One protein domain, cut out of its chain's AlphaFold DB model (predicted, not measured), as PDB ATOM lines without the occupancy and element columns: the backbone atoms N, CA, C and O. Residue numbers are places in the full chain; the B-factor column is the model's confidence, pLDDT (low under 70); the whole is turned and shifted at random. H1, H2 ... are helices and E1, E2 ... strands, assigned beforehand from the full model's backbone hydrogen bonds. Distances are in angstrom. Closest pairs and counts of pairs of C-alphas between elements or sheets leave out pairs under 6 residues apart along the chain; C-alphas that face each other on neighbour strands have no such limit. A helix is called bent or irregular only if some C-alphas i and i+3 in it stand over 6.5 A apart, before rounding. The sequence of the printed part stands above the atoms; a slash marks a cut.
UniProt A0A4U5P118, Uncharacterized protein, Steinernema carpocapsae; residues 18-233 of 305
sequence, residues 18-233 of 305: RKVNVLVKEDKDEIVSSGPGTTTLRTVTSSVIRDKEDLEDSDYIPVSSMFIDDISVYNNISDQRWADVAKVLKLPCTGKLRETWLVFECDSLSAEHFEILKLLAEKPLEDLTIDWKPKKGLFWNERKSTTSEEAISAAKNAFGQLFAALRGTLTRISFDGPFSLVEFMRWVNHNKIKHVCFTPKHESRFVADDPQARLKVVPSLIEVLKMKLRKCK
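Overview. This is residues 18 to 233 of the 305 residues of an uncharacterized protein of Steinernema carpocapsae (UniProt A0A4U5P118). One long, twisted sheet of eight strands makes a wall, with helices side by side along one face: H1 and H4 are on it, H2 only grazes it, and H3 lies between H2 and H4 but is not on the sheet. H6 continues the helices beyond H4, and at the far end of the wall E1, E2 and E3 fold back and forth with no named helix between them. The printed part has 216 residues with six named helices and eight named strands, in the order E1 E2 E3 E4 H1 E5 H2 E6 H3 E7 H4 E8 H5 H6; the class is mixed, helices and strands. The mixed sheet has the order E3 E2 E1 E4 E5 E6 E7 E8, with E3 and E2, and E2 and E1, antiparallel and the other neighbours parallel. The whole is compact, with a radius of gyration of the C-alphas of 18.9 A and spans of 59 by 42 by 29 A.

Arrangement. Start at E1, residues 18 to 24, and go on through E2, residues 29 to 34, to E3, residues 41 to 47: this is a meander, each strand the antiparallel neighbour of the one before, made of two hairpins. Look for N 21 and O 32 at 2.9 A between E1 and E2, and N 44 and O 31 at 3.1 A between E2 and E3. E4, residues 66 to 73, is parallel to E1, with N 22 and O 70 at 2.9 A, and bends by 62 degrees at residue 69. H1, residues 79 to 90, is on the sheet over E1 and E4, at a height over the sheet of 10.2 A. E5, residues 99 to 105, is parallel to E4, with N 73 and O 101 at 2.8 A. H2, residues 111 to 121, touches H1 at a shallow tilt of 23 degrees, the same way; the closest C-alphas, those of Ala 86 and Ile 116, are 5.6 A apart. E6, residues 127 to 133, pairs with E5 through N 102 and O 129 at 2.9 A. H3, residues 149 to 168, touches H2 with its residues 158 to 166 alone; the closest C-alphas, those of Ala 121 and Leu 162, are 4.9 A apart. E7, residues 172 to 177, pairs with E6 through N 130 and O 174 at 2.9 A. H4, residues 181 to 188, is on the same face as H1, which gives two layers, helices on one face of a sheet. E8, residues 195 to 200, pairs with E7 through N 175 and O 197 at 2.8 A. E4, H1, E5; E5, H2, E6; E6, H3, E7; and E7, H4, E8 are strand-helix-strand units, two parallel neighbour strands with a helix between, each with a right-handed crossover. H5, residues 203 to 206, is close to H4 but not clearly touching, with C-alphas 181 and 206 at 6.7 A. H6, residues 211 to 226, touches H4 with residues 217 to 224 alone; the closest C-alphas, those of Val 182 and Leu 221, are 5.9 A apart. Every O i to N i+4 pair is within hydrogen-bond range in H1 and H2, against 13 of 16 in H3, 3 of 4 in H4 and 8 of 12 in H6; H5 is too short for one.

Along the chain. Find C-alpha 18 at (129.156, 156.285, 88.421), where E1 begins. E4 runs 19.8 A and E5 20.0 A. H3, the longest helix, runs 29.8 A from C-alpha 149 at (136.836, 145.093, 129.962); it is irregular, with C-alphas 165 and 168 at 7.4 A. H6 runs 24.2 A to C-alpha 226 at (150.741, 169.065, 123.367) and is only just irregular, with C-alphas 215 and 218 at 6.8 A.

Size, cuts and confidence. The two farthest C-alphas, those of Asp 54 and Gln 212, are 60.7 A apart. The printed part has no cut; E3 to E4 and E6 to H3 are its long links. Mean pLDDT of the printed part is 75.2, and low stretches include residues 32 to 66, 136 to 146 and 203 to 219.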
ATOM      1  N   ARG A  18     130.076 155.537  87.554       63.44
ATOM      2  CA  ARG A  18     129.156 156.285  88.421       63.44
ATOM      3  C   ARG A  18     129.533 156.162  89.890       63.44
ATOM      4  O   ARG A  18     129.754 155.052  90.369       63.44
ATOM      5  N   LYS A  19     129.520 157.297  90.602       70.56
ATOM      6  CA  LYS A  19     129.619 157.344  92.065       70.56
ATOM      7  C   LYS A  19     128.323 156.838  92.691       70.56
ATOM      8  O   LYS A  19     127.232 157.332  92.372       70.56
ATOM      9  N   VAL A  20     128.464 155.883  93.599       73.75
ATOM     10  CA  VAL A  20     127.356 155.238  94.298       73.75
ATOM     11  C   VAL A  20     127.582 155.264  95.807       73.75
ATOM     12  O   VAL A  20     128.690 154.996  96.275       73.75
ATOM     13  N   ASN A  21     126.504 155.535  96.543       77.25
ATOM     14  CA  ASN A  21     126.425 155.373  97.988       77.25
ATOM     15  C   ASN A  21     125.519 154.176  98.289       77.25
ATOM     16  O   ASN A  21     124.422 154.071  97.725       77.25
ATOM     17  N   VAL A  22     125.973 153.285  99.166       80.81
ATOM     18  CA  VAL A  22     125.234 152.081  99.554       80.81
ATOM     19  C   VAL A  22     124.781 152.215 100.998       80.81
ATOM     20  O   VAL A  22     125.600 152.319 101.906       80.81
ATOM     21  N   LEU A  23     123.469 152.178 101.211       82.50
ATOM     22  CA  LEU A  23     122.870 152.075 102.531       82.50
ATOM     23  C   LEU A  23     122.381 150.647 102.759       82.50
ATOM     24  O   LEU A  23     121.422 150.207 102.126       82.50
ATOM     25  N   VAL A  24     123.015 149.963 103.704       81.75
ATOM     26  CA  VAL A  24     122.662 148.609 104.121       81.75
ATOM     27  C   VAL A  24     121.663 148.663 105.272       81.75
ATOM     28  O   VAL A  24     121.898 149.314 106.295       81.75
ATOM     29  N   LYS A  25     120.531 147.977 105.105       80.62
ATOM     30  CA  LYS A  25     119.517 147.771 106.147       80.62
ATOM     31  C   LYS A  25     119.343 146.276 106.408       80.62
ATOM     32  O   LYS A  25     119.896 145.432 105.698       80.62
ATOM     33  N   GLU A  26     118.568 145.963 107.442       78.69
ATOM     34  CA  GLU A  26     118.309 144.578 107.842       78.69
ATOM     35  C   GLU A  26     117.602 143.781 106.738       78.69
ATOM     36  O   GLU A  26     117.954 142.640 106.466       78.69
ATOM     37  N   ASP A  27     116.626 144.394 106.069       73.12
ATOM     38  CA  ASP A  27     115.729 143.733 105.122       73.12
ATOM     39  C   ASP A  27     116.031 144.040 103.647       73.12
ATOM     40  O   ASP A  27     115.543 143.333 102.762       73.12
ATOM     41  N   LYS A  28     116.799 145.096 103.366       68.69
ATOM     42  CA  LYS A  28     117.074 145.579 102.005       68.69
ATOM     43  C   LYS A  28     118.296 146.485 101.941       68.69
ATOM     44  O   LYS A  28     118.729 147.030 102.955       68.69
ATOM     45  N   ASP A  29     118.738 146.759 100.721       72.00
ATOM     46  CA  ASP A  29     119.770 147.751 100.441       72.00
ATOM     47  C   ASP A  29     119.220 148.880  99.577       72.00
ATOM     48  O   ASP A  29     118.339 148.703  98.726       72.00
ATOM     49  N   GLU A  30     119.725 150.080  99.831       71.94
ATOM     50  CA  GLU A  30     119.377 151.285  99.095       71.94
ATOM     51  C   GLU A  30     120.622 151.815  98.390       71.94
ATOM     52  O   GLU A  30     121.618 152.170  99.020       71.94
ATOM     53  N   ILE A  31     120.551 151.863  97.059       71.25
ATOM     54  CA  ILE A  31     121.631 152.334  96.199       71.25
ATOM     55  C   ILE A  31     121.275 153.737  95.718       71.25
ATOM     56  O   ILE A  31     120.308 153.958  94.981       71.25
ATOM     57  N   VAL A  32     122.080 154.715  96.120       68.88
ATOM     58  CA  VAL A  32     121.901 156.109  95.717       68.88
ATOM     59  C   VAL A  32     123.008 156.477  94.742       68.88
ATOM     60  O   VAL A  32     124.188 156.411  95.070       68.88
ATOM     61  N   SER A  33     122.626 156.869  93.524       65.50
ATOM     62  CA  SER A  33     123.576 157.319  92.503       65.50
ATOM     63  C   SER A  33     123.421 158.814  92.250       65.50
ATOM     64  O   SER A  33     122.305 159.331  92.112       65.50
ATOM     65  N   SER A  34     124.551 159.510  92.167       55.75
ATOM     66  CA  SER A  34     124.601 160.879  91.655       55.75
ATOM     67  C   SER A  34     124.917 160.818  90.159       55.75
ATOM     68  O   SER A  34     125.875 160.178  89.731       55.75
ATOM     69  N   GLY A  35     124.052 161.407  89.329       50.66
ATOM     70  CA  GLY A  35     124.300 161.498  87.890       50.66
ATOM     71  C   GLY A  35     125.402 162.525  87.583       50.66
ATOM     72  O   GLY A  35     125.467 163.541  88.282       50.66
ATOM     73  N   PRO A  36     126.229 162.320  86.539       44.06
ATOM     74  CA  PRO A  36     127.171 163.337  86.077       44.06
ATOM     75  C   PRO A  36     126.425 164.639  85.755       44.06
ATOM     76  O   PRO A  36     125.472 164.633  84.976       44.06
ATOM     77  N   GLY A  37     126.816 165.748  86.387       41.34
ATOM     78  CA  GLY A  37     126.253 167.073  86.097       41.34
ATOM     79  C   GLY A  37     124.834 167.335  86.620       41.34
ATOM     80  O   GLY A  37     124.250 168.355  86.265       41.34
ATOM     81  N   THR A  38     124.265 166.469  87.467       37.59
ATOM     82  CA  THR A  38     122.929 166.690  88.049       37.59
ATOM     83  C   THR A  38     122.966 166.694  89.570       37.59
ATOM     84  O   THR A  38     123.336 165.695  90.181       37.59
ATOM     85  N   THR A  39     122.487 167.775  90.192       32.91
ATOM     86  CA  THR A  39     122.238 167.888  91.646       32.91
ATOM     87  C   THR A  39     121.069 167.018  92.125       32.91
ATOM     88  O   THR A  39     120.764 166.977  93.314       32.91
ATOM     89  N   THR A  40     120.378 166.330  91.213       37.59
ATOM     90  CA  THR A  40     119.218 165.499  91.526       37.59
ATOM     91  C   THR A  40     119.669 164.088  91.905       37.59
ATOM     92  O   THR A  40     120.049 163.294  91.041       37.59
ATOM     93  N   LEU A  41     119.610 163.769  93.200       41.50
ATOM     94  CA  LEU A  41     119.767 162.408  93.717       41.50
ATOM     95  C   LEU A  41     118.718 161.505  93.059       41.50
ATOM     96  O   LEU A  41     117.515 161.713  93.221       41.50
ATOM     97  N   ARG A  42     119.159 160.506  92.289       44.81
ATOM     98  CA  ARG A  42     118.274 159.438  91.820       44.81
ATOM     99  C   ARG A  42     118.429 158.267  92.775       44.81
ATOM    100  O   ARG A  42     119.392 157.507  92.675       44.81
ATOM    101  N   THR A  43     117.472 158.135  93.687       44.38
ATOM    102  CA  THR A  43     117.288 156.919  94.481       44.38
ATOM    103  C   THR A  43     116.931 155.791  93.523       44.38
ATOM    104  O   THR A  43     115.870 155.818  92.898       44.38
ATOM    105  N   VAL A  44     117.836 154.830  93.350       50.53
ATOM    106  CA  VAL A  44     117.510 153.570  92.686       50.53
ATOM    107  C   VAL A  44     117.135 152.617  93.809       50.53
ATOM    108  O   VAL A  44     117.989 152.058  94.490       50.53
ATOM    109  N   THR A  45     115.838 152.511  94.075       45.91
ATOM    110  CA  THR A  45     115.338 151.589  95.091       45.91
ATOM    111  C   THR A  45     115.310 150.170  94.530       45.91
ATOM    112  O   THR A  45     114.869 149.968  93.402       45.91
ATOM    113  N   SER A  46     115.693 149.228  95.395       45.94
ATOM    114  CA  SER A  46     115.565 147.767  95.328       45.94
ATOM    115  C   SER A  46     116.677 146.982  94.624       45.94
ATOM    116  O   SER A  46     116.633 146.764  93.416       45.94
ATOM    117  N   SER A  47     117.542 146.387  95.439       44.12
ATOM    118  CA  SER A  47     117.707 144.931  95.475       44.12
ATOM    119  C   SER A  47     118.031 144.522  96.914       44.12
ATOM    120  O   SER A  47     118.742 145.219  97.633       44.12
ATOM    121  N   VAL A  48     117.407 143.443  97.381       42.44
ATOM    122  CA  VAL A  48     117.802 142.797  98.630       42.44
ATOM    123  C   VAL A  48     119.089 142.051  98.311       42.44
ATOM    124  O   VAL A  48     119.064 141.137  97.491       42.44
ATOM    125  N   ILE A  49     120.203 142.423  98.933       46.78
ATOM    126  CA  ILE A  49     121.375 141.555  98.977       46.78
ATOM    127  C   ILE A  49     120.960 140.317  99.790       46.78
ATOM    128  O   ILE A  49     120.815 140.410 101.004       46.78
ATOM    129  N   ARG A  50     120.679 139.179  99.150       42.28
ATOM    130  CA  ARG A  50     120.422 137.892  99.826       42.28
ATOM    131  C   ARG A  50     121.426 136.837  99.355       42.28
ATOM    132  O   ARG A  50     121.808 136.826  98.189       42.28
ATOM    133  N   ASP A  51     121.817 135.975 100.296       35.53
ATOM    134  CA  ASP A  51     122.588 134.725 100.148       35.53
ATOM    135  C   ASP A  51     121.906 133.720  99.203       35.53
ATOM    136  O   ASP A  51     120.683 133.714  99.110       35.53
ATOM    137  N   LYS A  52     122.541 132.731  98.566       38.31
ATOM    138  CA  LYS A  52     123.930 132.392  98.175       38.31
ATOM    139  C   LYS A  52     123.926 131.050  97.414       38.31
ATOM    140  O   LYS A  52     124.986 130.600  97.001       38.31
ATOM    141  N   GLU A  53     122.784 130.377  97.251       36.44
ATOM    142  CA  GLU A  53     122.792 129.083  96.559       36.44
ATOM    143  C   GLU A  53     122.789 129.208  95.028       36.44
ATOM    144  O   GLU A  53     123.311 128.308  94.386       36.44
ATOM    145  N   ASP A  54     122.368 130.341  94.441       39.00
ATOM    146  CA  ASP A  54     122.149 130.430  92.980       39.00
ATOM    147  C   ASP A  54     122.540 131.773  92.311       39.00
ATOM    148  O   ASP A  54     121.802 132.252  91.451       39.00
ATOM    149  N   LEU A  55     123.644 132.449  92.666       41.06
ATOM    150  CA  LEU A  55     123.991 133.724  91.992       41.06
ATOM    151  C   LEU A  55     125.465 133.824  91.585       41.06
ATOM    152  O   LEU A  55     126.366 133.785  92.424       41.06
ATOM    153  N   GLU A  56     125.683 133.986  90.278       42.50
ATOM    154  CA  GLU A  56     126.968 134.311  89.658       42.50
ATOM    155  C   GLU A  56     127.324 135.797  89.893       42.50
ATOM    156  O   GLU A  56     126.452 136.647  90.087       42.50
ATOM    157  N   ASP A  57     128.621 136.130  89.843       41.59
ATOM    158  CA  ASP A  57     129.193 137.474  90.079       41.59
ATOM    159  C   ASP A  57     128.556 138.616  89.238       41.59
ATOM    160  O   ASP A  57     128.805 139.799  89.489       41.59
ATOM    161  N   SER A  58     127.741 138.289  88.229       41.53
ATOM    162  CA  SER A  58     127.092 139.214  87.295       41.53
ATOM    163  C   SER A  58     125.844 139.927  87.822       41.53
ATOM    164  O   SER A  58     125.457 140.945  87.239       41.53
ATOM    165  N   ASP A  59     125.219 139.436  88.894       39.22
ATOM    166  CA  ASP A  59     123.813 139.775  89.190       39.22
ATOM    167  C   ASP A  59     123.624 140.856  90.261       39.22
ATOM    168  O   ASP A  59     122.511 141.302  90.539       39.22
ATOM    169  N   TYR A  60     124.715 141.306  90.874       48.28
ATOM    170  CA  TYR A  60     124.633 142.024  92.139       48.28
ATOM    171  C   TYR A  60     124.552 143.548  91.972       48.28
ATOM    172  O   TYR A  60     123.694 144.229  92.529       48.28
ATOM    173  N   ILE A  61     125.463 144.090  91.176       50.34
ATOM    174  CA  ILE A  61     125.661 145.497  90.824       50.34
ATOM    175  C   ILE A  61     126.427 145.411  89.499       50.34
ATOM    176  O   ILE A  61     127.269 144.524  89.373       50.34
ATOM    177  N   PRO A  62     126.222 146.275  88.494       52.47
ATOM    178  CA  PRO A  62     127.084 146.271  87.314       52.47
ATOM    179  C   PRO A  62     128.481 146.813  87.690       52.47
ATOM    180  O   PRO A  62     128.811 147.965  87.399       52.47
ATOM    181  N   VAL A  63     129.286 145.972  88.362       50.66
ATOM    182  CA  VAL A  63     130.579 146.263  89.018       50.66
ATOM    183  C   VAL A  63     131.548 146.964  88.071       50.66
ATOM    184  O   VAL A  63     132.273 147.863  88.485       50.66
ATOM    185  N   SER A  64     131.522 146.614  86.785       53.41
ATOM    186  CA  SER A  64     132.380 147.206  85.755       53.41
ATOM    187  C   SER A  64     132.051 148.662  85.399       53.41
ATOM    188  O   SER A  64     132.852 149.309  84.738       53.41
ATOM    189  N   SER A  65     130.903 149.193  85.836       55.72
ATOM    190  CA  SER A  65     130.409 150.535  85.472       55.72
ATOM    191  C   SER A  65     130.200 151.481  86.667       55.72
ATOM    192  O   SER A  65     129.680 152.588  86.511       55.72
ATOM    193  N   MET A  66     130.589 151.066  87.877       65.38
ATOM    194  CA  MET A  66     130.348 151.816  89.114       65.38
ATOM    195  C   MET A  66     131.562 151.785  90.042       65.38
ATOM    196  O   MET A  66     132.318 150.816  90.064       65.38
ATOM    197  N   PHE A  67     131.711 152.827  90.857       74.25
ATOM    198  CA  PHE A  67     132.547 152.773  92.054       74.25
ATOM    199  C   PHE A  67     131.727 153.201  93.272       74.25
ATOM    200  O   PHE A  67     130.940 154.150  93.213       74.25
ATOM    201  N   ILE A  68     131.900 152.470  94.368       78.44
ATOM    202  CA  ILE A  68     131.256 152.749  95.648       78.44
ATOM    203  C   ILE A  68     132.193 153.664  96.430       78.44
ATOM    204  O   ILE A  68     133.339 153.300  96.696       78.44
ATOM    205  N   ASP A  69     131.706 154.854  96.759       84.00
ATOM    206  CA  ASP A  69     132.482 155.887  97.456       84.00
ATOM    207  C   ASP A  69     132.071 156.020  98.932       84.00
ATOM    208  O   ASP A  69     132.863 156.495  99.743       84.00
ATOM    209  N   ASP A  70     130.870 155.540  99.274       87.81
ATOM    210  CA  ASP A  70     130.267 155.568 100.613       87.81
ATOM    211  C   ASP A  70     129.501 154.262 100.892       87.81
ATOM    212  O   ASP A  70     128.715 153.797 100.055       87.81
ATOM    213  N   ILE A  71     129.731 153.687 102.076       88.69
ATOM    214  CA  ILE A  71     128.931 152.602 102.652       88.69
ATOM    215  C   ILE A  71     128.425 153.019 104.032       88.69
ATOM    216  O   ILE A  71     129.198 153.352 104.929       88.69
ATOM    217  N   SER A  72     127.117 152.904 104.234       90.69
ATOM    218  CA  SER A  72     126.450 153.281 105.472       90.69
ATOM    219  C   SER A  72     125.583 152.142 106.027       90.69
ATOM    220  O   SER A  72     124.741 151.588 105.325       90.69
ATOM    221  N   VAL A  73     125.744 151.841 107.314       90.06
ATOM    222  CA  VAL A  73     124.930 150.928 108.129       90.06
ATOM    223  C   VAL A  73     124.387 151.741 109.310       90.06
ATOM    224  O   VAL A  73     125.081 151.926 110.307       90.06
ATOM    225  N   TYR A  74     123.173 152.293 109.193       82.69
ATOM    226  CA  TYR A  74     122.621 153.237 110.190       82.69
ATOM    227  C   TYR A  74     121.892 152.585 111.373       82.69
ATOM    228  O   TYR A  74     121.604 153.258 112.361       82.69
ATOM    229  N   ASN A  75     121.561 151.301 111.280       79.62
ATOM    230  CA  ASN A  75     120.839 150.570 112.318       79.62
ATOM    231  C   ASN A  75     121.562 149.264 112.612       79.62
ATOM    232  O   ASN A  75     122.349 148.800 111.790       79.62
ATOM    233  N   ASN A  76     121.254 148.664 113.761       79.38
ATOM    234  CA  ASN A  76     121.723 147.318 114.032       79.38
ATOM    235  C   ASN A  76     121.219 146.362 112.953       79.38
ATOM    236  O   ASN A  76     120.019 146.349 112.662       79.38
ATOM    237  N   ILE A  77     122.135 145.570 112.411       85.12
ATOM    238  CA  ILE A  77     121.832 144.500 111.472       85.12
ATOM    239  C   ILE A  77     122.322 143.165 112.038       85.12
ATOM    240  O   ILE A  77     123.173 143.139 112.930       85.12
ATOM    241  N   SER A  78     121.765 142.058 111.564       85.44
ATOM    242  CA  SER A  78     122.195 140.714 111.964       85.44
ATOM    243  C   SER A  78     123.630 140.402 111.514       85.44
ATOM    244  O   SER A  78     124.139 140.981 110.554       85.44
ATOM    245  N   ASP A  79     124.295 139.446 112.175       85.56
ATOM    246  CA  ASP A  79     125.661 139.022 111.807       85.56
ATOM    247  C   ASP A  79     125.733 138.518 110.358       85.56
ATOM    248  O   ASP A  79     126.691 138.792 109.640       85.56
ATOM    249  N   GLN A  80     124.665 137.874 109.878       83.88
ATOM    250  CA  GLN A  80     124.542 137.484 108.476       83.88
ATOM    251  C   GLN A  80     124.608 138.697 107.534       83.88
ATOM    252  O   GLN A  80     125.289 138.663 106.508       83.88
ATOM    253  N   ARG A  81     123.948 139.800 107.901       83.12
ATOM    254  CA  ARG A  81     124.006 141.049 107.138       83.12
ATOM    255  C   ARG A  81     125.376 141.706 107.243       83.12
ATOM    256  O   ARG A  81     125.865 142.220 106.242       83.12
ATOM    257  N   TRP A  82     126.053 141.625 108.387       88.38
ATOM    258  CA  TRP A  82     127.456 142.042 108.495       88.38
ATOM    259  C   TRP A  82     128.383 141.240 107.576       88.38
ATOM    260  O   TRP A  82     129.250 141.824 106.920       88.38
ATOM    261  N   ALA A  83     128.176 139.927 107.459       85.12
ATOM    262  CA  ALA A  83     128.913 139.094 106.515       85.12
ATOM    263  C   ALA A  83     128.669 139.531 105.059       85.12
ATOM    264  O   ALA A  83     129.601 139.543 104.251       85.12
ATOM    265  N   ASP A  84     127.450 139.958 104.723       80.88
ATOM    266  CA  ASP A  84     127.141 140.518 103.405       80.88
ATOM    267  C   ASP A  84     127.874 141.841 103.149       80.88
ATOM    268  O   ASP A  84     128.459 142.016 102.077       80.88
ATOM    269  N   VAL A  85     127.946 142.742 104.138       86.38
ATOM    270  CA  VAL A  85     128.766 143.965 104.028       86.38
ATOM    271  C   VAL A  85     130.230 143.611 103.748       86.38
ATOM    272  O   VAL A  85     130.869 144.239 102.903       86.38
ATOM    273  N   ALA A  86     130.761 142.567 104.391       88.44
ATOM    274  CA  ALA A  86     132.137 142.125 104.172       88.44
ATOM    275  C   ALA A  86     132.358 141.614 102.740       88.44
ATOM    276  O   ALA A  86     133.404 141.880 102.147       88.44
ATOM    277  N   LYS A  87     131.370 140.926 102.150       82.69
ATOM    278  CA  LYS A  87     131.410 140.534 100.730       82.69
ATOM    279  C   LYS A  87     131.437 141.767  99.824       82.69
ATOM    280  O   LYS A  87     132.275 141.830  98.928       82.69
ATOM    281  N   VAL A  88     130.595 142.771 100.090       82.19
ATOM    282  CA  VAL A  88     130.570 144.027  99.315       82.19
ATOM    283  C   VAL A  88     131.916 144.744  99.379       82.19
ATOM    284  O   VAL A  88     132.450 145.135  98.344       82.19
ATOM    285  N   LEU A  89     132.515 144.859 100.565       85.50
ATOM    286  CA  LEU A  89     133.825 145.489 100.759       85.50
ATOM    287  C   LEU A  89     134.977 144.768 100.043       85.50
ATOM    288  O   LEU A  89     136.030 145.371  99.828       85.50
ATOM    289  N   LYS A  90     134.806 143.504  99.646       85.25
ATOM    290  CA  LYS A  90     135.790 142.759  98.844       85.25
ATOM    291  C   LYS A  90     135.649 143.018  97.342       85.25
ATOM    292  O   LYS A  90     136.571 142.708  96.590       85.25
ATOM    293  N   LEU A  91     134.544 143.616  96.890       79.94
ATOM    294  CA  LEU A  91     134.322 143.888  95.471       79.94
ATOM    295  C   LEU A  91     135.295 144.958  94.945       79.94
ATOM    296  O   LEU A  91     135.506 145.974  95.620       79.94
ATOM    297  N   PRO A  92     135.815 144.820  93.709       75.38
ATOM    298  CA  PRO A  92     136.737 145.792  93.111       75.38
ATOM    299  C   PRO A  92     136.195 147.228  93.058       75.38
ATOM    300  O   PRO A  92     136.953 148.186  93.213       75.38
ATOM    301  N   CYS A  93     134.878 147.397  92.901       74.88
ATOM    302  CA  CYS A  93     134.226 148.708  92.856       74.88
ATOM    303  C   CYS A  93     134.330 149.497  94.176       74.88
ATOM    304  O   CYS A  93     134.131 150.709  94.165       74.88
ATOM    305  N   THR A  94     134.690 148.855  95.294       80.94
ATOM    306  CA  THR A  94     134.954 149.521  96.584       80.94
ATOM    307  C   THR A  94     136.413 149.948  96.758       80.94
ATOM    308  O   THR A  94     136.772 150.502  97.792       80.94
ATOM    309  N   GLY A  95     137.288 149.714  95.772       83.44
ATOM    310  CA  GLY A  95     138.709 150.075  95.870       83.44
ATOM    311  C   GLY A  95     138.967 151.575  96.076       83.44
ATOM    312  O   GLY A  95     140.060 151.962  96.476       83.44
ATOM    313  N   LYS A  96     137.960 152.421  95.826       86.00
ATOM    314  CA  LYS A  96     137.997 153.874  96.033       86.00
ATOM    315  C   LYS A  96     137.077 154.349  97.161       86.00
ATOM    316  O   LYS A  96     136.773 155.530  97.185       86.00
ATOM    317  N   LEU A  97     136.636 153.466  98.058       90.69
ATOM    318  CA  LEU A  97     135.774 153.831  99.183       90.69
ATOM    319  C   LEU A  97     136.439 154.921 100.043       90.69
ATOM    320  O   LEU A  97     137.558 154.720 100.524       90.69
ATOM    321  N   ARG A  98     135.755 156.056 100.230       93.44
ATOM    322  CA  ARG A  98     136.250 157.218 100.993       93.44
ATOM    323  C   ARG A  98     135.476 157.469 102.275       93.44
ATOM    324  O   ARG A  98     136.053 157.995 103.223       93.44
ATOM    325  N   GLU A  99     134.198 157.119 102.298       94.88
ATOM    326  CA  GLU A  99     133.288 157.401 103.401       94.88
ATOM    327  C   GLU A  99     132.692 156.112 103.953       94.88
ATOM    328  O   GLU A  99     132.375 155.173 103.218       94.88
ATOM    329  N   THR A 100     132.570 156.027 105.275       95.69
ATOM    330  CA  THR A 100     131.885 154.902 105.909       95.69
ATOM    331  C   THR A 100     131.190 155.317 107.196       95.69
ATOM    332  O   THR A 100     131.780 155.994 108.038       95.69
ATOM    333  N   TRP A 101     129.955 154.845 107.375       95.94
ATOM    334  CA  TRP A 101     129.188 154.978 108.612       95.94
ATOM    335  C   TRP A 101     128.773 153.603 109.129       95.94
ATOM    336  O   TRP A 101     128.001 152.919 108.467       95.94
ATOM    337  N   LEU A 102     129.213 153.205 110.322       96.31
ATOM    338  CA  LEU A 102     128.845 151.923 110.932       96.31
ATOM    339  C   LEU A 102     128.172 152.118 112.288       96.31
ATOM    340  O   LEU A 102     128.674 152.858 113.130       96.31
ATOM    341  N   VAL A 103     127.072 151.405 112.527       93.50
ATOM    342  CA  VAL A 103     126.409 151.339 113.834       93.50
ATOM    343  C   VAL A 103     126.528 149.924 114.391       93.50
ATOM    344  O   VAL A 103     125.892 149.005 113.885       93.50
ATOM    345  N   PHE A 104     127.314 149.760 115.453       92.19
ATOM    346  CA  PHE A 104     127.454 148.507 116.194       92.19
ATOM    347  C   PHE A 104     126.572 148.574 117.444       92.19
ATOM    348  O   PHE A 104     126.914 149.249 118.414       92.19
ATOM    349  N   GLU A 105     125.418 147.909 117.430       88.69
ATOM    350  CA  GLU A 105     124.540 147.816 118.604       88.69
ATOM    351  C   GLU A 105     124.736 146.456 119.285       88.69
ATOM    352  O   GLU A 105     123.974 145.501 119.112       88.69
ATOM    353  N   CYS A 106     125.833 146.357 120.029       87.31
ATOM    354  CA  CYS A 106     126.299 145.131 120.659       87.31
ATOM    355  C   CYS A 106     127.193 145.438 121.859       87.31
ATOM    356  O   CYS A 106     127.928 146.427 121.869       87.31
ATOM    357  N   ASP A 107     127.201 144.542 122.841       86.06
ATOM    358  CA  ASP A 107     128.082 144.686 124.003       86.06
ATOM    359  C   ASP A 107     129.518 144.269 123.666       86.06
ATOM    360  O   ASP A 107     130.457 144.865 124.184       86.06
ATOM    361  N   SER A 108     129.680 143.328 122.733       89.88
ATOM    362  CA  SER A 108     130.962 142.831 122.225       89.88
ATOM    363  C   SER A 108     130.913 142.730 120.703       89.88
ATOM    364  O   SER A 108     129.904 142.294 120.150       89.88
ATOM    365  N   LEU A 109     132.006 143.102 120.031       92.31
ATOM    366  CA  LEU A 109     132.135 142.955 118.579       92.31
ATOM    367  C   LEU A 109     132.245 141.470 118.197       92.31
ATOM    368  O   LEU A 109     133.027 140.729 118.795       92.31
ATOM    369  N   SER A 110     131.467 141.049 117.199       92.94
ATOM    370  CA  SER A 110     131.541 139.703 116.609       92.94
ATOM    371  C   SER A 110     132.727 139.561 115.640       92.94
ATOM    372  O   SER A 110     133.410 140.536 115.315       92.94
ATOM    373  N   ALA A 111     132.959 138.346 115.135       94.38
ATOM    374  CA  ALA A 111     133.986 138.079 114.128       94.38
ATOM    375  C   ALA A 111     133.768 138.886 112.836       94.38
ATOM    376  O   ALA A 111     134.724 139.397 112.253       94.38
ATOM    377  N   GLU A 112     132.514 139.058 112.423       93.12
ATOM    378  CA  GLU A 112     132.130 139.811 111.231       93.12
ATOM    379  C   GLU A 112     132.476 141.290 111.399       93.12
ATOM    380  O   GLU A 112     133.073 141.883 110.504       93.12
ATOM    381  N   HIS A 113     132.209 141.871 112.573       95.25
ATOM    382  CA  HIS A 113     132.617 143.241 112.878       95.25
ATOM    383  C   HIS A 113     134.135 143.417 112.730       95.25
ATOM    384  O   HIS A 113     134.593 144.377 112.110       95.25
ATOM    385  N   PHE A 114     134.929 142.479 113.255       96.50
ATOM    386  CA  PHE A 114     136.388 142.526 113.123       96.50
ATOM    387  C   PHE A 114     136.860 142.406 111.670       96.50
ATOM    388  O   PHE A 114     137.773 143.130 111.270       96.50
ATOM    389  N   GLU A 115     136.231 141.547 110.869       95.81
ATOM    390  CA  GLU A 115     136.531 141.425 109.438       95.81
ATOM    391  C   GLU A 115     136.209 142.723 108.684       95.81
ATOM    392  O   GLU A 115     137.018 143.172 107.874       95.81
ATOM    393  N   ILE A 116     135.088 143.387 108.991       96.31
ATOM    394  CA  ILE A 116     134.764 144.702 108.419       96.31
ATOM    395  C   ILE A 116     135.855 145.720 108.748       96.31
ATOM    396  O   ILE A 116     136.360 146.383 107.843       96.31
ATOM    397  N   LEU A 117     136.263 145.830 110.018       97.44
ATOM    398  CA  LEU A 117     137.326 146.760 110.421       97.44
ATOM    399  C   LEU A 117     138.638 146.463 109.681       97.44
ATOM    400  O   LEU A 117     139.316 147.389 109.241       97.44
ATOM    401  N   LYS A 118     138.980 145.186 109.486       97.31
ATOM    402  CA  LYS A 118     140.158 144.782 108.710       97.31
ATOM    403  C   LYS A 118     140.050 145.203 107.242       97.31
ATOM    404  O   LYS A 118     140.991 145.788 106.717       97.31
ATOM    405  N   LEU A 119     138.912 144.962 106.594       96.56
ATOM    406  CA  LEU A 119     138.695 145.339 105.193       96.56
ATOM    407  C   LEU A 119     138.726 146.856 104.993       96.56
ATOM    408  O   LEU A 119     139.262 147.328 103.994       96.56
ATOM    409  N   LEU A 120     138.188 147.628 105.940       97.00
ATOM    410  CA  LEU A 120     138.241 149.091 105.906       97.00
ATOM    411  C   LEU A 120     139.667 149.634 106.042       97.00
ATOM    412  O   LEU A 120     139.971 150.670 105.456       97.00
ATOM    413  N   ALA A 121     140.553 148.933 106.754       96.69
ATOM    414  CA  ALA A 121     141.960 149.314 106.883       96.69
ATOM    415  C   ALA A 121     142.716 149.300 105.539       96.69
ATOM    416  O   ALA A 121     143.744 149.960 105.403       96.69
ATOM    417  N   GLU A 122     142.200 148.581 104.540       95.62
ATOM    418  CA  GLU A 122     142.763 148.498 103.187       95.62
ATOM    419  C   GLU A 122     142.216 149.587 102.245       95.62
ATOM    420  O   GLU A 122     142.648 149.695 101.095       95.62
ATOM    421  N   LYS A 123     141.247 150.392 102.700       94.56
ATOM    422  CA  LYS A 123     140.560 151.397 101.878       94.56
ATOM    423  C   LYS A 123     141.146 152.796 102.088       94.56
ATOM    424  O   LYS A 123     141.594 153.119 103.189       94.56
ATOM    425  N   PRO A 124     141.112 153.673 101.069       94.50
ATOM    426  CA  PRO A 124     141.613 155.039 101.179       94.50
ATOM    427  C   PRO A 124     140.611 155.971 101.890       94.50
ATOM    428  O   PRO A 124     140.285 157.038 101.372       94.50
ATOM    429  N   LEU A 125     140.118 155.579 103.070       96.31
ATOM    430  CA  LEU A 125     139.068 156.309 103.783       96.31
ATOM    431  C   LEU A 125     139.519 157.717 104.178       96.31
ATOM    432  O   LEU A 125     140.603 157.902 104.742       96.31
ATOM    433  N   GLU A 126     138.652 158.691 103.920       96.31
ATOM    434  CA  GLU A 126     138.795 160.104 104.270       96.31
ATOM    435  C   GLU A 126     137.882 160.503 105.441       96.31
ATOM    436  O   GLU A 126     138.281 161.369 106.232       96.31
ATOM    437  N   ASP A 127     136.710 159.870 105.577       96.56
ATOM    438  CA  ASP A 127     135.756 160.063 106.677       96.56
ATOM    439  C   ASP A 127     135.279 158.705 107.218       96.56
ATOM    440  O   ASP A 127     134.872 157.813 106.468       96.56
ATOM    441  N   LEU A 128     135.365 158.545 108.536       97.12
ATOM    442  CA  LEU A 128     134.962 157.340 109.246       97.12
ATOM    443  C   LEU A 128     134.055 157.712 110.413       97.12
ATOM    444  O   LEU A 128     134.491 158.357 111.371       97.12
ATOM    445  N   THR A 129     132.818 157.223 110.368       96.50
ATOM    446  CA  THR A 129     131.882 157.294 111.484       96.50
ATOM    447  C   THR A 129     131.589 155.911 112.048       96.50
ATOM    448  O   THR A 129     131.182 155.009 111.320       96.50
ATOM    449  N   ILE A 130     131.779 155.745 113.356       95.94
ATOM    450  CA  ILE A 130     131.458 154.515 114.083       95.94
ATOM    451  C   ILE A 130     130.643 154.870 115.320       95.94
ATOM    452  O   ILE A 130     131.101 155.628 116.171       95.94
ATOM    453  N   ASP A 131     129.450 154.295 115.422       92.50
ATOM    454  CA  ASP A 131     128.586 154.349 116.598       92.50
ATOM    455  C   ASP A 131     128.486 152.969 117.236       92.50
ATOM    456  O   ASP A 131     127.640 152.156 116.866       92.50
ATOM    457  N   TRP A 132     129.360 152.711 118.205       90.69
ATOM    458  CA  TRP A 132     129.316 151.523 119.040       90.69
ATOM    459  C   TRP A 132     128.553 151.813 120.332       90.69
ATOM    460  O   TRP A 132     129.004 152.548 121.213       90.69
ATOM    461  N   LYS A 133     127.373 151.212 120.453       82.94
ATOM    462  CA  LYS A 133     126.480 151.352 121.602       82.94
ATOM    463  C   LYS A 133     126.041 149.982 122.124       82.94
ATOM    464  O   LYS A 133     125.918 149.050 121.331       82.94
ATOM    465  N   PRO A 134     125.782 149.851 123.436       76.38
ATOM    466  CA  PRO A 134     125.185 148.635 123.973       76.38
ATOM    467  C   PRO A 134     123.803 148.413 123.353       76.38
ATOM    468  O   PRO A 134     123.142 149.374 122.933       76.38
ATOM    469  N   LYS A 135     123.349 147.155 123.320       73.00
ATOM    470  CA  LYS A 135     121.973 146.854 122.896       73.00
ATOM    471  C   LYS A 135     120.997 147.582 123.811       73.00
ATOM    472  O   LYS A 135     121.160 147.568 125.030       73.00
ATOM    473  N   LYS A 136     119.982 148.237 123.240       63.84
ATOM    474  CA  LYS A 136     118.947 148.880 124.057       63.84
ATOM    475  C   LYS A 136     118.292 147.850 124.985       63.84
ATOM    476  O   LYS A 136     117.683 146.893 124.511       63.84
ATOM    477  N   GLY A 137     118.375 148.091 126.292       51.19
ATOM    478  CA  GLY A 137     117.448 147.505 127.258       51.19
ATOM    479  C   GLY A 137     116.012 147.968 126.983       51.19
ATOM    480  O   GLY A 137     115.782 148.946 126.264       51.19
ATOM    481  N   LEU A 138     115.032 147.272 127.562       41.28
ATOM    482  CA  LEU A 138     113.600 147.591 127.420       41.28
ATOM    483  C   LEU A 138     113.240 148.982 127.981       41.28
ATOM    484  O   LEU A 138     112.193 149.531 127.636       41.28
ATOM    485  N   PHE A 139     114.109 149.573 128.810       42.12
ATOM    486  CA  PHE A 139     113.880 150.847 129.485       42.12
ATOM    487  C   PHE A 139     114.973 151.884 129.173       42.12
ATOM    488  O   PHE A 139     116.169 151.600 129.173       42.12
ATOM    489  N   TRP A 140     114.562 153.138 128.956       40.00
ATOM    490  CA  TRP A 140     115.427 154.276 128.586       40.00
ATOM    491  C   TRP A 140     116.527 154.605 129.613       40.00
ATOM    492  O   TRP A 140     117.496 155.293 129.296       40.00
ATOM    493  N   ASN A 141     116.352 154.114 130.836       40.50
ATOM    494  CA  ASN A 141     117.159 154.328 132.030       40.50
ATOM    495  C   ASN A 141     118.197 153.209 132.268       40.50
ATOM    496  O   ASN A 141     119.030 153.343 133.159       40.50
ATOM    497  N   GLU A 142     118.222 152.168 131.432       43.06
ATOM    498  CA  GLU A 142     119.225 151.089 131.449       43.06
ATOM    499  C   GLU A 142     120.369 151.350 130.452       43.06
ATOM    500  O   GLU A 142     120.931 150.437 129.860       43.06
ATOM    501  N   ARG A 143     120.751 152.618 130.248       51.94
ATOM    502  CA  ARG A 143     121.897 153.002 129.396       51.94
ATOM    503  C   ARG A 143     123.260 152.775 130.064       51.94
ATOM    504  O   ARG A 143     124.226 153.448 129.712       51.94
ATOM    505  N   LYS A 144     123.357 151.857 131.025       55.59
ATOM    506  CA  LYS A 144     124.665 151.458 131.543       55.59
ATOM    507  C   LYS A 144     125.307 150.554 130.506       55.59
ATOM    508  O   LYS A 144     124.742 149.523 130.160       55.59
ATOM    509  N   SER A 145     126.459 150.962 129.986       60.84
ATOM    510  CA  SER A 145     127.259 150.085 129.134       60.84
ATOM    511  C   SER A 145     127.602 148.820 129.925       60.84
ATOM    512  O   SER A 145     128.203 148.897 130.994       60.84
ATOM    513  N   THR A 146     127.171 147.672 129.411       68.88
ATOM    514  CA  THR A 146     127.468 146.319 129.908       68.88
ATOM    515  C   THR A 146     128.702 145.719 129.234       68.88
ATOM    516  O   THR A 146     129.067 144.579 129.510       68.88
ATOM    517  N   THR A 147     129.349 146.472 128.340       79.62
ATOM    518  CA  THR A 147     130.547 146.048 127.620       79.62
ATOM    519  C   THR A 147     131.675 145.756 128.609       79.62
ATOM    520  O   THR A 147     132.144 146.656 129.301       79.62
ATOM    521  N   SER A 148     132.117 144.498 128.669       84.25
ATOM    522  CA  SER A 148     133.152 144.072 129.614       84.25
ATOM    523  C   SER A 148     134.540 144.585 129.224       84.25
ATOM    524  O   SER A 148     134.822 144.843 128.051       84.25
ATOM    525  N   GLU A 149     135.447 144.681 130.194       84.81
ATOM    526  CA  GLU A 149     136.836 145.093 129.962       84.81
ATOM    527  C   GLU A 149     137.567 144.200 128.950       84.81
ATOM    528  O   GLU A 149     138.351 144.687 128.132       84.81
ATOM    529  N   GLU A 150     137.268 142.902 128.934       87.50
ATOM    530  CA  GLU A 150     137.803 141.949 127.962       87.50
ATOM    531  C   GLU A 150     137.343 142.288 126.540       87.50
ATOM    532  O   GLU A 150     138.159 142.304 125.615       87.50
ATOM    533  N   ALA A 151     136.060 142.622 126.366       89.38
ATOM    534  CA  ALA A 151     135.504 143.028 125.078       89.38
ATOM    535  C   ALA A 151     136.116 144.351 124.590       89.38
ATOM    536  O   ALA A 151     136.489 144.473 123.417       89.38
ATOM    537  N   ILE A 152     136.299 145.324 125.492       89.38
ATOM    538  CA  ILE A 152     136.985 146.589 125.181       89.38
ATOM    539  C   ILE A 152     138.431 146.316 124.770       89.38
ATOM    540  O   ILE A 152     138.902 146.869 123.777       89.38
ATOM    541  N   SER A 153     139.140 145.459 125.508       89.19
ATOM    542  CA  SER A 153     140.534 145.102 125.237       89.19
ATOM    543  C   SER A 153     140.702 144.432 123.870       89.19
ATOM    544  O   SER A 153     141.577 144.825 123.093       89.19
ATOM    545  N   ALA A 154     139.817 143.493 123.518       89.69
ATOM    546  CA  ALA A 154     139.805 142.861 122.201       89.69
ATOM    547  C   ALA A 154     139.576 143.891 121.080       89.69
ATOM    548  O   ALA A 154     140.340 143.956 120.112       89.69
ATOM    549  N   ALA A 155     138.579 144.766 121.248       93.69
ATOM    550  CA  ALA A 155     138.278 145.819 120.284       93.69
ATOM    551  C   ALA A 155     139.412 146.846 120.146       93.69
ATOM    552  O   ALA A 155     139.690 147.324 119.046       93.69
ATOM    553  N   LYS A 156     140.117 147.152 121.239       92.50
ATOM    554  CA  LYS A 156     141.231 148.107 121.273       92.50
ATOM    555  C   LYS A 156     142.334 147.751 120.276       92.50
ATOM    556  O   LYS A 156     142.883 148.647 119.636       92.50
ATOM    557  N   ASN A 157     142.651 146.464 120.125       90.94
ATOM    558  CA  ASN A 157     143.646 146.017 119.148       90.94
ATOM    559  C   ASN A 157     143.155 146.243 117.709       90.94
ATOM    560  O   ASN A 157     143.869 146.838 116.904       90.94
ATOM    561  N   ALA A 158     141.916 145.846 117.405       94.56
ATOM    562  CA  ALA A 158     141.333 146.003 116.072       94.56
ATOM    563  C   ALA A 158     141.235 147.477 115.646       94.56
ATOM    564  O   ALA A 158     141.686 147.842 114.561       94.56
ATOM    565  N   PHE A 159     140.734 148.355 116.523       96.12
ATOM    566  CA  PHE A 159     140.696 149.793 116.248       96.12
ATOM    567  C   PHE A 159     142.090 150.407 116.150       96.12
ATOM    568  O   PHE A 159     142.328 151.246 115.283       96.12
ATOM    569  N   GLY A 160     143.032 149.970 116.988       93.62
ATOM    570  CA  GLY A 160     144.425 150.398 116.891       93.62
ATOM    571  C   GLY A 160     145.030 150.098 115.517       93.62
ATOM    572  O   GLY A 160     145.667 150.973 114.933       93.62
ATOM    573  N   GLN A 161     144.789 148.900 114.978       94.75
ATOM    574  CA  GLN A 161     145.237 148.505 113.638       94.75
ATOM    575  C   GLN A 161     144.543 149.316 112.538       94.75
ATOM    576  O   GLN A 161     145.222 149.837 111.655       94.75
ATOM    577  N   LEU A 162     143.220 149.491 112.633       96.56
ATOM    578  CA  LEU A 162     142.444 150.302 111.694       96.56
ATOM    579  C   LEU A 162     142.988 151.734 111.603       96.56
ATOM    580  O   LEU A 162     143.358 152.197 110.526       96.56
ATOM    581  N   PHE A 163     143.092 152.441 112.729       95.19
ATOM    582  CA  PHE A 163     143.566 153.827 112.728       95.19
ATOM    583  C   PHE A 163     145.048 153.947 112.351       95.19
ATOM    584  O   PHE A 163     145.445 154.942 111.744       95.19
ATOM    585  N   ALA A 164     145.872 152.943 112.668       94.12
ATOM    586  CA  ALA A 164     147.258 152.909 112.214       94.12
ATOM    587  C   ALA A 164     147.350 152.824 110.682       94.12
ATOM    588  O   ALA A 164     148.123 153.580 110.088       94.12
ATOM    589  N   ALA A 165     146.541 151.968 110.052       95.25
ATOM    590  CA  ALA A 165     146.484 151.828 108.599       95.25
ATOM    591  C   ALA A 165     145.948 153.099 107.916       95.25
ATOM    592  O   ALA A 165     146.527 153.588 106.947       95.25
ATOM    593  N   LEU A 166     144.905 153.709 108.487       94.81
ATOM    594  CA  LEU A 166     144.241 154.890 107.926       94.81
ATOM    595  C   LEU A 166     144.962 156.223 108.200       94.81
ATOM    596  O   LEU A 166     144.525 157.286 107.750       94.81
ATOM    597  N   ARG A 167     146.099 156.205 108.904       90.62
ATOM    598  CA  ARG A 167     146.848 157.406 109.318       90.62
ATOM    599  C   ARG A 167     147.210 158.349 108.158       90.62
ATOM    600  O   ARG A 167     147.389 159.556 108.368       90.62
ATOM    601  N   GLY A 168     147.370 157.801 106.953       88.19
ATOM    602  CA  GLY A 168     147.745 158.534 105.741       88.19
ATOM    603  C   GLY A 168     146.585 159.197 104.995       88.19
ATOM    604  O   GLY A 168     146.825 160.161 104.262       88.19
ATOM    605  N   THR A 169     145.354 158.721 105.194       94.19
ATOM    606  CA  THR A 169     144.185 159.082 104.373       94.19
ATOM    607  C   THR A 169     143.094 159.774 105.177       94.19
ATOM    608  O   THR A 169     142.494 160.729 104.690       94.19
ATOM    609  N   LEU A 170     142.897 159.370 106.434       94.62
ATOM    610  CA  LEU A 170     141.769 159.805 107.246       94.62
ATOM    611  C   LEU A 170     141.867 161.291 107.606       94.62
ATOM    612  O   LEU A 170     142.884 161.764 108.128       94.62
ATOM    613  N   THR A 171     140.795 162.032 107.328       94.12
ATOM    614  CA  THR A 171     140.703 163.481 107.565       94.12
ATOM    615  C   THR A 171     139.623 163.852 108.574       94.12
ATOM    616  O   THR A 171     139.763 164.861 109.275       94.12
ATOM    617  N   ARG A 172     138.565 163.046 108.675       94.38
ATOM    618  CA  ARG A 172     137.435 163.247 109.579       94.38
ATOM    619  C   ARG A 172     137.099 161.946 110.287       94.38
ATOM    620  O   ARG A 172     137.174 160.877 109.694       94.38
ATOM    621  N   ILE A 173     136.787 162.052 111.573       94.94
ATOM    622  CA  ILE A 173     136.401 160.907 112.390       94.94
ATOM    623  C   ILE A 173     135.249 161.319 113.282       94.94
ATOM    624  O   ILE A 173     135.343 162.345 113.954       94.94
ATOM    625  N   SER A 174     134.210 160.497 113.336       93.25
ATOM    626  CA  SER A 174     133.211 160.533 114.395       93.25
ATOM    627  C   SER A 174     133.170 159.174 115.075       93.25
ATOM    628  O   SER A 174     132.883 158.168 114.435       93.25
ATOM    629  N   PHE A 175     133.488 159.117 116.362       92.44
ATOM    630  CA  PHE A 175     133.539 157.858 117.087       92.44
ATOM    631  C   PHE A 175     132.754 157.938 118.389       92.44
ATOM    632  O   PHE A 175     133.056 158.727 119.281       92.44
ATOM    633  N   ASP A 176     131.800 157.043 118.523       88.94
ATOM    634  CA  ASP A 176     130.969 156.859 119.693       88.94
ATOM    635  C   ASP A 176     131.257 155.452 120.234       88.94
ATOM    636  O   ASP A 176     131.075 154.478 119.510       88.94
ATOM    637  N   GLY A 177     131.734 155.307 121.475       87.69
ATOM    638  CA  GLY A 177     132.032 153.970 122.006       87.69
ATOM    639  C   GLY A 177     132.726 153.928 123.369       87.69
ATOM    640  O   GLY A 177     132.897 154.965 124.013       87.69
ATOM    641  N   PRO A 178     133.116 152.734 123.848       85.06
ATOM    642  CA  PRO A 178     133.464 152.505 125.252       85.06
ATOM    643  C   PRO A 178     134.907 152.886 125.630       85.06
ATOM    644  O   PRO A 178     135.350 152.628 126.749       85.06
ATOM    645  N   PHE A 179     135.668 153.492 124.718       86.12
ATOM    646  CA  PHE A 179     137.058 153.868 124.975       86.12
ATOM    647  C   PHE A 179     137.170 155.122 125.842       86.12
ATOM    648  O   PHE A 179     136.278 155.970 125.874       86.12
ATOM    649  N   SER A 180     138.303 155.269 126.528       79.00
ATOM    650  CA  SER A 180     138.633 156.551 127.141       79.00
ATOM    651  C   SER A 180     139.082 157.556 126.078       79.00
ATOM    652  O   SER A 180     139.634 157.215 125.028       79.00
ATOM    653  N   LEU A 181     138.910 158.833 126.399       76.19
ATOM    654  CA  LEU A 181     139.339 159.947 125.559       76.19
ATOM    655  C   LEU A 181     140.845 159.918 125.259       76.19
ATOM    656  O   LEU A 181     141.263 160.163 124.131       76.19
ATOM    657  N   VAL A 182     141.668 159.586 126.256       77.12
ATOM    658  CA  VAL A 182     143.128 159.506 126.102       77.12
ATOM    659  C   VAL A 182     143.526 158.362 125.169       77.12
ATOM    660  O   VAL A 182     144.396 158.547 124.319       77.12
ATOM    661  N   GLU A 183     142.901 157.189 125.304       82.50
ATOM    662  CA  GLU A 183     143.151 156.049 124.414       82.50
ATOM    663  C   GLU A 183     142.799 156.388 122.970       82.50
ATOM    664  O   GLU A 183     143.636 156.215 122.086       82.50
ATOM    665  N   PHE A 184     141.606 156.937 122.748       87.56
ATOM    666  CA  PHE A 184     141.149 157.298 121.415       87.56
ATOM    667  C   PHE A 184     142.066 158.342 120.762       87.56
ATOM    668  O   PHE A 184     142.501 158.175 119.622       87.56
ATOM    669  N   MET A 185     142.457 159.382 121.504       83.44
ATOM    670  CA  MET A 185     143.331 160.435 120.978       83.44
ATOM    671  C   MET A 185     144.716 159.926 120.581       83.44
ATOM    672  O   MET A 185     145.287 160.441 119.622       83.44
ATOM    673  N   ARG A 186     145.251 158.890 121.240       84.75
ATOM    674  CA  ARG A 186     146.522 158.271 120.820       84.75
ATOM    675  C   ARG A 186     146.444 157.670 119.417       84.75
ATOM    676  O   ARG A 186     147.441 157.716 118.701       84.75
ATOM    677  N   TRP A 187     145.289 157.151 119.011       88.75
ATOM    678  CA  TRP A 187     145.089 156.629 117.659       88.75
ATOM    679  C   TRP A 187     144.969 157.746 116.627       88.75
ATOM    680  O   TRP A 187     145.602 157.704 115.575       88.75
ATOM    681  N   VAL A 188     144.195 158.782 116.953       87.19
ATOM    682  CA  VAL A 188     143.762 159.782 115.972       87.19
ATOM    683  C   VAL A 188     144.625 161.050 115.948       87.19
ATOM    684  O   VAL A 188     144.313 162.001 115.230       87.19
ATOM    685  N   ASN A 189     145.728 161.123 116.702       81.62
ATOM    686  CA  ASN A 189     146.611 162.298 116.726       81.62
ATOM    687  C   ASN A 189     147.684 162.303 115.604       81.62
ATOM    688  O   ASN A 189     148.891 162.233 115.848       81.62
ATOM    689  N   HIS A 190     147.262 162.394 114.337       81.75
ATOM    690  CA  HIS A 190     148.122 162.500 113.146       81.75
ATOM    691  C   HIS A 190     147.772 163.636 112.152       81.75
ATOM    692  O   HIS A 190     146.629 164.025 111.973       81.75
ATOM    693  N   ASN A 191     148.753 164.166 111.421       82.44
ATOM    694  CA  ASN A 191     148.654 165.465 110.722       82.44
ATOM    695  C   ASN A 191     147.542 165.598 109.660       82.44
ATOM    696  O   ASN A 191     147.225 166.714 109.268       82.44
ATOM    697  N   LYS A 192     146.991 164.487 109.158       86.50
ATOM    698  CA  LYS A 192     145.953 164.483 108.114       86.50
ATOM    699  C   LYS A 192     144.549 164.763 108.651       86.50
ATOM    700  O   LYS A 192     143.738 165.336 107.925       86.50
ATOM    701  N   ILE A 193     144.284 164.419 109.911       88.69
ATOM    702  CA  ILE A 193     142.985 164.662 110.538       88.69
ATOM    703  C   ILE A 193     142.788 166.146 110.800       88.69
ATOM    704  O   ILE A 193     143.616 166.805 111.431       88.69
ATOM    705  N   LYS A 194     141.635 166.625 110.347       88.00
ATOM    706  CA  LYS A 194     141.139 167.990 110.496       88.00
ATOM    707  C   LYS A 194     139.993 168.068 111.499       88.00
ATOM    708  O   LYS A 194     139.825 169.108 112.134       88.00
ATOM    709  N   HIS A 195     139.204 167.000 111.623       88.00
ATOM    710  CA  HIS A 195     138.036 166.967 112.495       88.00
ATOM    711  C   HIS A 195     137.926 165.637 113.237       88.00
ATOM    712  O   HIS A 195     138.011 164.574 112.627       88.00
ATOM    713  N   VAL A 196     137.709 165.716 114.546       87.88
ATOM    714  CA  VAL A 196     137.458 164.571 115.418       87.88
ATOM    715  C   VAL A 196     136.221 164.870 116.249       87.88
ATOM    716  O   VAL A 196     136.239 165.812 117.033       87.88
ATOM    717  N   CYS A 197     135.183 164.057 116.119       87.38
ATOM    718  CA  CYS A 197     134.070 163.988 117.050       87.38
ATOM    719  C   CYS A 197     134.207 162.700 117.867       87.38
ATOM    720  O   CYS A 197     134.418 161.630 117.300       87.38
ATOM    721  N   PHE A 198     134.139 162.795 119.192       85.25
ATOM    722  CA  PHE A 198     134.235 161.636 120.076       85.25
ATOM    723  C   PHE A 198     133.194 161.690 121.189       85.25
ATOM    724  O   PHE A 198     133.158 162.658 121.951       85.25
ATOM    725  N   THR A 199     132.395 160.632 121.319       81.12
ATOM    726  CA  THR A 199     131.431 160.458 122.411       81.12
ATOM    727  C   THR A 199     131.794 159.201 123.208       81.12
ATOM    728  O   THR A 199     131.499 158.083 122.775       81.12
ATOM    729  N   PRO A 200     132.433 159.334 124.380       77.50
ATOM    730  CA  PRO A 200     132.688 158.200 125.256       77.50
ATOM    731  C   PRO A 200     131.365 157.676 125.832       77.50
ATOM    732  O   PRO A 200     130.576 158.443 126.381       77.50
ATOM    733  N   LYS A 201     131.128 156.367 125.714       76.19
ATOM    734  CA  LYS A 201     129.878 155.695 126.123       76.19
ATOM    735  C   LYS A 201     130.017 154.769 127.333       76.19
ATOM    736  O   LYS A 201     129.031 154.170 127.747       76.19
ATOM    737  N   HIS A 202     131.209 154.664 127.918       74.12
ATOM    738  CA  HIS A 202     131.450 153.842 129.102       74.12
ATOM    739  C   HIS A 202     131.689 154.718 130.339       74.12
ATOM    740  O   HIS A 202     132.674 155.459 130.413       74.12
ATOM    741  N   GLU A 203     130.779 154.629 131.314       62.75
ATOM    742  CA  GLU A 203     130.702 155.520 132.485       62.75
ATOM    743  C   GLU A 203     132.012 155.530 133.299       62.75
ATOM    744  O   GLU A 203     132.542 156.603 133.590       62.75
ATOM    745  N   SER A 204     132.593 154.352 133.555       59.91
ATOM    746  CA  SER A 204     133.857 154.158 134.298       59.91
ATOM    747  C   SER A 204     135.139 154.398 133.492       59.91
ATOM    748  O   SER A 204     136.244 154.203 133.988       59.91
ATOM    749  N   ARG A 205     135.028 154.761 132.209       64.88
ATOM    750  CA  ARG A 205     136.190 154.981 131.323       64.88
ATOM    751  C   ARG A 205     136.248 156.377 130.738       64.88
ATOM    752  O   ARG A 205     137.334 156.828 130.370       64.88
ATOM    753  N   PHE A 206     135.126 157.100 130.717       59.66
ATOM    754  CA  PHE A 206     135.207 158.556 130.642       59.66
ATOM    755  C   PHE A 206     136.010 159.087 131.826       59.66
ATOM    756  O   PHE A 206     136.856 159.967 131.681       59.66
ATOM    757  N   VAL A 207     135.776 158.470 132.978       52.06
ATOM    758  CA  VAL A 207     136.519 158.672 134.196       52.06
ATOM    759  C   VAL A 207     136.735 157.307 134.797       52.06
ATOM    760  O   VAL A 207     135.744 156.681 135.154       52.06
ATOM    761  N   ALA A 208     137.992 156.890 134.954       44.91
ATOM    762  CA  ALA A 208     138.336 155.816 135.883       44.91
ATOM    763  C   ALA A 208     137.485 155.935 137.164       44.91
ATOM    764  O   ALA A 208     137.141 157.053 137.546       44.91
ATOM    765  N   ASP A 209     137.162 154.832 137.837       43.06
ATOM    766  CA  ASP A 209     136.290 154.757 139.030       43.06
ATOM    767  C   ASP A 209     136.713 155.640 140.244       43.06
ATOM    768  O   ASP A 209     136.179 155.525 141.344       43.06
ATOM    769  N   ASP A 210     137.658 156.557 140.045       51.12
ATOM    770  CA  ASP A 210     138.161 157.598 140.923       51.12
ATOM    771  C   ASP A 210     137.645 159.006 140.504       51.12
ATOM    772  O   ASP A 210     138.005 159.529 139.440       51.12
ATOM    773  N   PRO A 211     136.858 159.696 141.351       51.31
ATOM    774  CA  PRO A 211     136.476 161.098 141.158       51.31
ATOM    775  C   PRO A 211     137.657 162.054 140.902       51.31
ATOM    776  O   PRO A 211     137.498 163.028 140.169       51.31
ATOM    777  N   GLN A 212     138.855 161.777 141.430       56.50
ATOM    778  CA  GLN A 212     140.056 162.588 141.187       56.50
ATOM    779  C   GLN A 212     140.623 162.403 139.775       56.50
ATOM    780  O   GLN A 212     141.259 163.313 139.235       56.50
ATOM    781  N   ALA A 213     140.364 161.265 139.126       57.88
ATOM    782  CA  ALA A 213     140.729 161.066 137.731       57.88
ATOM    783  C   ALA A 213     139.912 161.975 136.790       57.88
ATOM    784  O   ALA A 213     140.435 162.360 135.745       57.88
ATOM    785  N   ARG A 214     138.701 162.421 137.186       57.47
ATOM    786  CA  ARG A 214     137.797 163.317 136.404       57.47
ATOM    787  C   ARG A 214     138.465 164.622 136.064       57.47
ATOM    788  O   ARG A 214     138.549 165.016 134.903       57.47
ATOM    789  N   LEU A 215     139.004 165.237 137.105       59.31
ATOM    790  CA  LEU A 215     139.686 166.520 137.044       59.31
ATOM    791  C   LEU A 215     141.004 166.425 136.268       59.31
ATOM    792  O   LEU A 215     141.549 167.438 135.839       59.31
ATOM    793  N   LYS A 216     141.518 165.207 136.052       63.62
ATOM    794  CA  LYS A 216     142.720 164.946 135.257       63.62
ATOM    795  C   LYS A 216     142.427 164.613 133.799       63.62
ATOM    796  O   LYS A 216     143.363 164.712 133.014       63.62
ATOM    797  N   VAL A 217     141.199 164.265 133.395       65.31
ATOM    798  CA  VAL A 217     140.893 163.878 131.999       65.31
ATOM    799  C   VAL A 217     141.229 165.003 131.027       65.31
ATOM    800  O   VAL A 217     141.966 164.782 130.069       65.31
ATOM    801  N   VAL A 218     140.741 166.220 131.285       65.19
ATOM    802  CA  VAL A 218     140.975 167.361 130.387       65.19
ATOM    803  C   VAL A 218     142.436 167.826 130.417       65.19
ATOM    804  O   VAL A 218     143.009 167.971 129.340       65.19
ATOM    805  N   PRO A 219     143.101 167.981 131.580       65.94
ATOM    806  CA  PRO A 219     144.547 168.212 131.613       65.94
ATOM    807  C   PRO A 219     145.360 167.125 130.897       65.94
ATOM    808  O   PRO A 219     146.245 167.452 130.116       65.94
ATOM    809  N   SER A 220     145.038 165.841 131.092       70.44
ATOM    810  CA  SER A 220     145.739 164.728 130.429       70.44
ATOM    811  C   SER A 220     145.513 164.739 128.922       70.44
ATOM    812  O   SER A 220     146.441 164.486 128.158       70.44
ATOM    813  N   LEU A 221     144.295 165.064 128.480       70.12
ATOM    814  CA  LEU A 221     144.003 165.286 127.072       70.12
ATOM    815  C   LEU A 221     144.852 166.429 126.524       70.12
ATOM    816  O   LEU A 221     145.489 166.255 125.492       70.12
ATOM    817  N   ILE A 222     144.884 167.573 127.211       68.56
ATOM    818  CA  ILE A 222     145.706 168.713 126.810       68.56
ATOM    819  C   ILE A 222     147.160 168.267 126.654       68.56
ATOM    820  O   ILE A 222     147.721 168.514 125.594       68.56
ATOM    821  N   GLU A 223     147.740 167.541 127.618       71.25
ATOM    822  CA  GLU A 223     149.105 166.996 127.511       71.25
ATOM    823  C   GLU A 223     149.298 166.079 126.292       71.25
ATOM    824  O   GLU A 223     150.266 166.240 125.550       71.25
ATOM    825  N   VAL A 224     148.357 165.171 126.009       70.25
ATOM    826  CA  VAL A 224     148.398 164.323 124.799       70.25
ATOM    827  C   VAL A 224     148.346 165.165 123.519       70.25
ATOM    828  O   VAL A 224     149.037 164.858 122.546       70.25
ATOM    829  N   LEU A 225     147.555 166.239 123.509       70.12
ATOM    830  CA  LEU A 225     147.482 167.174 122.389       70.12
ATOM    831  C   LEU A 225     148.772 168.007 122.261       70.12
ATOM    832  O   LEU A 225     149.208 168.261 121.136       70.12
ATOM    833  N   LYS A 226     149.442 168.358 123.373       67.62
ATOM    834  CA  LYS A 226     150.741 169.065 123.367       67.62
ATOM    835  C   LYS A 226     151.837 168.264 122.684       67.62
ATOM    836  O   LYS A 226     152.690 168.857 122.029       67.62
ATOM    837  N   MET A 227     151.811 166.933 122.811       69.38
ATOM    838  CA  MET A 227     152.821 166.057 122.203       69.38
ATOM    839  C   MET A 227     152.919 166.243 120.686       69.38
ATOM    840  O   MET A 227     153.963 165.957 120.100       69.38
ATOM    841  N   LYS A 228     151.843 166.708 120.034       69.94
ATOM    842  CA  LYS A 228     151.836 166.944 118.594       69.94
ATOM    843  C   LYS A 228     150.857 168.043 118.182       69.94
ATOM    844  O   LYS A 228     149.697 167.784 117.872       69.94
ATOM    845  N   LEU A 229     151.368 169.269 118.121       68.56
ATOM    846  CA  LEU A 229     150.620 170.439 117.665       68.56
ATOM    847  C   LEU A 229     150.177 170.293 116.202       68.56
ATOM    848  O   LEU A 229     150.990 170.015 115.320       68.56
ATOM    849  N   ARG A 230     148.881 170.498 115.940       72.69
ATOM    850  CA  ARG A 230     148.292 170.487 114.590       72.69
ATOM    851  C   ARG A 230     146.987 171.282 114.547       72.69
ATOM    852  O   ARG A 230     146.291 171.392 115.555       72.69
ATOM    853  N   LYS A 231     146.617 171.783 113.366       74.56
ATOM    854  CA  LYS A 231     145.315 172.427 113.139       74.56
ATOM    855  C   LYS A 231     144.222 171.360 113.084       74.56
ATOM    856  O   LYS A 231     144.137 170.623 112.106       74.56
ATOM    857  N   CYS A 232     143.419 171.258 114.138       74.75
ATOM    858  CA  CYS A 232     142.383 170.234 114.255       74.75
ATOM    859  C   CYS A 232     141.233 170.723 115.137       74.75
ATOM    860  O   CYS A 232     141.451 171.303 116.200       74.75
ATOM    861  N   LYS A 233     139.999 170.441 114.724       79.81
ATOM    862  CA  LYS A 233     138.817 170.633 115.563       79.81
ATOM    863  C   LYS A 233     138.519 169.336 116.312       79.81
ATOM    864  O   LYS A 233     138.351 168.302 115.668       79.81
TER     865      LYS A 233